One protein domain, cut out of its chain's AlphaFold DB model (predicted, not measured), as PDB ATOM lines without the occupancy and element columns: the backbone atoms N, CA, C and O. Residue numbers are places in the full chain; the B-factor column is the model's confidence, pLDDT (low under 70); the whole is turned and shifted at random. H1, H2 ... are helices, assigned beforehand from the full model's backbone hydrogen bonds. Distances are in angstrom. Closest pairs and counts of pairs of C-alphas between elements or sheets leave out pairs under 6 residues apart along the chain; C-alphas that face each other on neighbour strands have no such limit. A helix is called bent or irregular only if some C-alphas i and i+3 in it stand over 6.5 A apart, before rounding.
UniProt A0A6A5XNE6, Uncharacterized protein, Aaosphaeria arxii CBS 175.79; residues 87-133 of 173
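This is residues 87 to 133 of the 173 residues of an uncharacterized protein of Aaosphaeria arxii CBS 175.79 (UniProt A0A6A5XNE6). Three short helices are strung loosely one after another along a rod, with H1 towards one end and H2 and H3 meeting at a corner towards the other. The long link after H1 folds back past H1 on its way to H2, and residues 125 to 130, of which 125 and 126 belong to H3, stick out free. The printed part has 47 residues, with the named helices in the order H1, H2, H3 and no named strand; the class is all helix. The whole is loose, with a radius of gyration of the C-alphas of 13.2 A and spans of 39 by 17 by 13 A.

H1 covers residues 90 to 97 and is 10.5 A long from first to last C-alpha; C-alpha 90 is at (80.387, 98.361, 131.148). H2 covers residues 109 to 114 and is 8.0 A long. H3, the longest helix, covers residues 116 to 126 and is 15.6 A long, ending with C-alpha 126 at (78.882, 102.102, 155.498). H3 is neither bent nor irregular, but only just: C-alphas 118 and 121 are 6.1 A apart.

H1 touches no helix and is apart from both H2 and H3. H2 and H3 touch only at the corner by their link, where their closest C-alphas, those of Phe 113 and Ser 119, are 4.9 A apart. They run opposite ways at a steep tilt of 53 degrees. In H1 and H2 every O i to N i+4 pair is within hydrogen-bond range; in H3, 4 of 7 are.

The two C-alphas farthest apart, those of His 98 and Ile 133, are 39.7 A apart. The link from H1 to H2 is long, with 11 residues, and that from H2 to H3 is tight, with 1 residue. The printed part has no cut. Its mean pLDDT is 84.2, and residue 87 is the one printed residue under 70.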
ATOM      1  N   ARG A  87      84.584 106.309 131.869       61.84
ATOM      2  CA  ARG A  87      83.304 106.513 132.567       61.84
ATOM      3  C   ARG A  87      82.288 105.404 132.293       61.84
ATOM      4  O   ARG A  87      81.211 105.424 132.882       61.84
ATOM      5  N   SER A  88      82.589 104.483 131.381       71.50
ATOM      6  CA  SER A  88      81.683 103.396 131.035       71.50
ATOM      7  C   SER A  88      81.674 102.357 132.148       71.50
ATOM      8  O   SER A  88      82.664 101.665 132.365       71.50
ATOM      9  N   GLN A  89      80.526 102.205 132.806       75.00
ATOM     10  CA  GLN A  89      80.288 101.157 133.808       75.00
ATOM     11  C   GLN A  89      80.371  99.743 133.209       75.00
ATOM     12  O   GLN A  89      80.545  98.768 133.932       75.00
ATOM     13  N   ARG A  90      80.269  99.629 131.878       80.88
ATOM     14  CA  ARG A  90      80.387  98.361 131.148       80.88
ATOM     15  C   ARG A  90      81.833  97.948 130.900       80.88
ATOM     16  O   ARG A  90      82.070  96.794 130.573       80.88
ATOM     17  N   LEU A  91      82.784  98.876 131.016       81.06
ATOM     18  CA  LEU A  91      84.179  98.595 130.696       81.06
ATOM     19  C   LEU A  91      84.808  97.546 131.629       81.06
ATOM     20  O   LEU A  91      85.400  96.617 131.091       81.06
ATOM     21  N   PRO A  92      84.656  97.619 132.968       83.75
ATOM     22  CA  PRO A  92      85.196  96.588 133.851       83.75
ATOM     23  C   PRO A  92      84.647  95.204 133.509       83.75
ATOM     24  O   PRO A  92      85.409  94.253 133.407       83.75
ATOM     25  N   LEU A  93      83.333  95.118 133.263       83.94
ATOM     26  CA  LEU A  93      82.674  93.863 132.921       83.94
ATOM     27  C   LEU A  93      83.213  93.290 131.605       83.94
ATOM     28  O   LEU A  93      83.644  92.147 131.583       83.94
ATOM     29  N   ALA A  94      83.273  94.102 130.547       85.06
ATOM     30  CA  ALA A  94      83.778  93.669 129.246       85.06
ATOM     31  C   ALA A  94      85.253  93.234 129.302       85.06
ATOM     32  O   ALA A  94      85.651  92.282 128.642       85.06
ATOM     33  N   VAL A  95      86.081  93.915 130.100       84.75
ATOM     34  CA  VAL A  95      87.488  93.535 130.304       84.75
ATOM     35  C   VAL A  95      87.570  92.174 131.006       84.75
ATOM     36  O   VAL A  95      88.273  91.287 130.521       84.75
ATOM     37  N   CYS A  96      86.794  91.972 132.075       83.44
ATOM     38  CA  CYS A  96      86.730  90.692 132.783       83.44
ATOM     39  C   CYS A  96      86.188  89.548 131.906       83.44
ATOM     40  O   CYS A  96      86.720  88.443 131.963       83.44
ATOM     41  N   GLU A  97      85.179  89.803 131.066       86.75
ATOM     42  CA  GLU A  97      84.617  88.823 130.115       86.75
ATOM     43  C   GLU A  97      85.666  88.292 129.125       86.75
ATOM     44  O   GLU A  97      85.561  87.162 128.650       86.75
ATOM     45  N   HIS A  98      86.708  89.076 128.848       86.56
ATOM     46  CA  HIS A  98      87.820  88.688 127.982       86.56
ATOM     47  C   HIS A  98      89.036  88.138 128.745       86.56
ATOM     48  O   HIS A  98      90.117  88.024 128.170       86.56
ATOM     49  N   GLY A  99      88.879  87.789 130.028       82.56
ATOM     50  CA  GLY A  99      89.952  87.215 130.846       82.56
ATOM     51  C   GLY A  99      91.055  88.213 131.207       82.56
ATOM     52  O   GLY A  99      92.155  87.810 131.577       82.56
ATOM     53  N   LEU A 100      90.781  89.512 131.085       83.94
ATOM     54  CA  LEU A 100      91.704  90.579 131.447       83.94
ATOM     55  C   LEU A 100      91.361  91.130 132.836       83.94
ATOM     56  O   LEU A 100      90.202  91.165 133.249       83.94
ATOM     57  N   ILE A 101      92.372  91.632 133.545       82.12
ATOM     58  CA  ILE A 101      92.190  92.293 134.840       82.12
ATOM     59  C   ILE A 101      91.934  93.784 134.607       82.12
ATOM     60  O   ILE A 101      92.789  94.506 134.086       82.12
ATOM     61  N   PHE A 102      90.765  94.276 135.026       82.19
ATOM     62  CA  PHE A 102      90.482  95.709 135.020       82.19
ATOM     63  C   PHE A 102      91.091  96.394 136.249       82.19
ATOM     64  O   PHE A 102      90.648  96.188 137.378       82.19
ATOM     65  N   VAL A 103      92.086  97.257 136.031       84.06
ATOM     66  CA  VAL A 103      92.701  98.058 137.100       84.06
ATOM     67  C   VAL A 103      91.870  99.321 137.338       84.06
ATOM     68  O   VAL A 103      92.119 100.380 136.759       84.06
ATOM     69  N   GLY A 104      90.856  99.206 138.191       83.44
ATOM     70  CA  GLY A 104      89.959 100.302 138.552       83.44
ATOM     71  C   GLY A 104      88.789  99.837 139.426       83.44
ATOM     72  O   GLY A 104      88.769  98.688 139.860       83.44
ATOM     73  N   PRO A 105      87.810 100.716 139.717       85.19
ATOM     74  CA  PRO A 105      86.604 100.313 140.437       85.19
ATOM     75  C   PRO A 105      85.808  99.273 139.638       85.19
ATOM     76  O   PRO A 105      85.758  99.335 138.408       85.19
ATOM     77  N   SER A 106      85.152  98.347 140.338       85.81
ATOM     78  CA  SER A 106      84.277  97.351 139.712       85.81
ATOM     79  C   SER A 106      83.072  98.001 139.024       85.81
ATOM     80  O   SER A 106      82.679  99.128 139.345       85.81
ATOM     81  N   SER A 107      82.441  97.268 138.104       85.00
ATOM     82  CA  SER A 107      81.192  97.685 137.450       85.00
ATOM     83  C   SER A 107      80.076  97.996 138.453       85.00
ATOM     84  O   SER A 107      79.284  98.898 138.205       85.00
ATOM     85  N   GLU A 108      80.050  97.314 139.600       84.69
ATOM     86  CA  GLU A 108      79.097  97.550 140.693       84.69
ATOM     87  C   GLU A 108      79.418  98.809 141.510       84.69
ATOM     88  O   GLU A 108      78.517  99.529 141.934       84.69
ATOM     89  N   ALA A 109      80.702  99.123 141.703       84.88
ATOM     90  CA  ALA A 109      81.127 100.303 142.454       84.88
ATOM     91  C   ALA A 109      80.986 101.602 141.636       84.88
ATOM     92  O   ALA A 109      80.748 102.680 142.189       84.88
ATOM     93  N   MET A 110      81.139 101.529 140.311       82.94
ATOM     94  CA  MET A 110      81.148 102.705 139.433       82.94
ATOM     95  C   MET A 110      79.861 103.557 139.460       82.94
ATOM     96  O   MET A 110      80.007 104.782 139.438       82.94
ATOM     97  N   PRO A 111      78.632 103.004 139.505       82.75
ATOM     98  CA  PRO A 111      77.406 103.790 139.667       82.75
ATOM     99  C   PRO A 111      77.382 104.563 140.989       82.75
ATOM    100  O   PRO A 111      77.189 105.779 140.993       82.75
ATOM    101  N   THR A 112      77.662 103.876 142.098       85.75
ATOM    102  CA  THR A 112      77.580 104.433 143.454       85.75
ATOM    103  C   THR A 112      78.603 105.540 143.678       85.75
ATOM    104  O   THR A 112      78.268 106.609 144.180       85.75
ATOM    105  N   PHE A 113      79.853 105.324 143.258       85.06
ATOM    106  CA  PHE A 113      80.946 106.278 143.470       85.06
ATOM    107  C   PHE A 113      81.183 107.233 142.294       85.06
ATOM    108  O   PHE A 113      81.943 108.198 142.404       85.06
ATOM    109  N   GLY A 114      80.545 106.988 141.149       81.19
ATOM    110  CA  GLY A 114      80.563 107.891 140.003       81.19
ATOM    111  C   GLY A 114      79.658 109.105 140.189       81.19
ATOM    112  O   GLY A 114      79.996 110.181 139.689       81.19
ATOM    113  N   ASP A 115      78.565 108.937 140.934       81.94
ATOM    114  CA  ASP A 115      77.581 109.972 141.230       81.94
ATOM    115  C   ASP A 115      77.816 110.578 142.629       81.94
ATOM    116  O   ASP A 115      77.789 109.904 143.663       81.94
ATOM    117  N   LYS A 116      78.033 111.897 142.683       83.31
ATOM    118  CA  LYS A 116      78.286 112.626 143.941       83.31
ATOM    119  C   LYS A 116      77.083 112.663 144.887       83.31
ATOM    120  O   LYS A 116      77.264 112.891 146.082       83.31
ATOM    121  N   ARG A 117      75.867 112.508 144.363       83.25
ATOM    122  CA  ARG A 117      74.625 112.424 145.132       83.25
ATOM    123  C   ARG A 117      74.435 111.024 145.709       83.25
ATOM    124  O   ARG A 117      74.063 110.939 146.872       83.25
ATOM    125  N   ALA A 118      74.723 109.965 144.946       83.19
ATOM    126  CA  ALA A 118      74.573 108.573 145.398       83.19
ATOM    127  C   ALA A 118      75.689 108.116 146.361       83.19
ATOM    128  O   ALA A 118      75.434 107.394 147.322       83.19
ATOM    129  N   SER A 119      76.917 108.591 146.147       86.88
ATOM    130  CA  SER A 119      78.089 108.230 146.961       86.88
ATOM    131  C   SER A 119      78.001 108.679 148.419       86.88
ATOM    132  O   SER A 119      78.447 107.961 149.308       86.88
ATOM    133  N   LYS A 120      77.445 109.864 148.701       87.00
ATOM    134  CA  LYS A 120      77.435 110.416 150.068       87.00
ATOM    135  C   LYS A 120      76.509 109.651 151.031       87.00
ATOM    136  O   LYS A 120      76.955 109.397 152.146       87.00
ATOM    137  N   PRO A 121      75.265 109.277 150.667       86.81
ATOM    138  CA  PRO A 121      74.442 108.379 151.477       86.81
ATOM    139  C   PRO A 121      75.122 107.035 151.730       86.81
ATOM    140  O   PRO A 121      75.239 106.642 152.885       86.81
ATOM    141  N   TYR A 122      75.660 106.407 150.678       88.69
ATOM    142  CA  TYR A 122      76.370 105.133 150.787       88.69
ATOM    143  C   TYR A 122      77.529 105.211 151.792       88.69
ATOM    144  O   TYR A 122      77.644 104.367 152.677       88.69
ATOM    145  N   LEU A 123      78.352 106.264 151.703       90.31
ATOM    146  CA  LEU A 123      79.469 106.486 152.621       90.31
ATOM    147  C   LEU A 123      79.018 106.732 154.065       90.31
ATOM    148  O   LEU A 123      79.695 106.270 154.969       90.31
ATOM    149  N   ARG A 124      77.893 107.416 154.313       86.81
ATOM    150  CA  ARG A 124      77.388 107.580 155.691       86.81
ATOM    151  C   ARG A 124      76.911 106.278 156.301       86.81
ATOM    152  O   ARG A 124      77.104 106.069 157.491       86.81
ATOM    153  N   GLU A 125      76.238 105.465 155.499       89.88
ATOM    154  CA  GLU A 125      75.693 104.187 155.941       89.88
ATOM    155  C   GLU A 125      76.815 103.194 156.261       89.88
ATOM    156  O   GLU A 125      76.780 102.543 157.299       89.88
ATOM    157  N   HIS A 126      77.835 103.122 155.403       90.06
ATOM    158  CA  HIS A 126      78.882 102.102 155.498       90.06
ATOM    159  C   HIS A 126      80.149 102.574 156.230       90.06
ATOM    160  O   HIS A 126      80.930 101.742 156.682       90.06
ATOM    161  N   LEU A 127      80.382 103.887 156.340       90.19
ATOM    162  CA  LEU A 127      81.551 104.491 156.993       90.19
ATOM    163  C   LEU A 127      81.125 105.714 157.835       90.19
ATOM    164  O   LEU A 127      81.426 106.853 157.464       90.19
ATOM    165  N   PRO A 128      80.436 105.509 158.974       86.19
ATOM    166  CA  PRO A 128      79.870 106.599 159.777       86.19
ATOM    167  C   PRO A 128      80.926 107.562 160.339       86.19
ATOM    168  O   PRO A 128      80.640 108.745 160.521       86.19
ATOM    169  N   ASP A 129      82.155 107.085 160.550       90.62
ATOM    170  CA  ASP A 129      83.269 107.886 161.068       90.62
ATOM    171  C   ASP A 129      83.929 108.775 160.000       90.62
ATOM    172  O   ASP A 129      84.761 109.625 160.322       90.62
ATOM    173  N   LEU A 130      83.585 108.600 158.717       89.62
ATOM    174  CA  LEU A 130      84.158 109.393 157.635       89.62
ATOM    175  C   LEU A 130      83.554 110.811 157.653       89.62
ATOM    176  O   LEU A 130      82.358 110.973 157.388       89.62
ATOM    177  N   PRO A 131      84.347 111.874 157.893       87.12
ATOM    178  CA  PRO A 131      83.821 113.231 157.933       87.12
ATOM    179  C   PRO A 131      83.395 113.681 156.531       87.12
ATOM    180  O   PRO A 131      84.217 114.016 155.675       87.12
ATOM    181  N   LEU A 132      82.085 113.713 156.286       84.69
ATOM    182  CA  LEU A 132      81.515 114.185 155.026       84.69
ATOM    183  C   LEU A 132      81.049 115.632 155.138       84.69
ATOM    184  O   LEU A 132      80.318 115.997 156.058       84.69
ATOM    185  N   ILE A 133      81.380 116.442 154.128       85.81
ATOM    186  CA  ILE A 133      80.830 117.794 154.007       85.81
ATOM    187  C   ILE A 133      79.299 117.688 153.869       85.81
ATOM    188  O   ILE A 133      78.816 117.043 152.922       85.81
TER     189      ILE A 133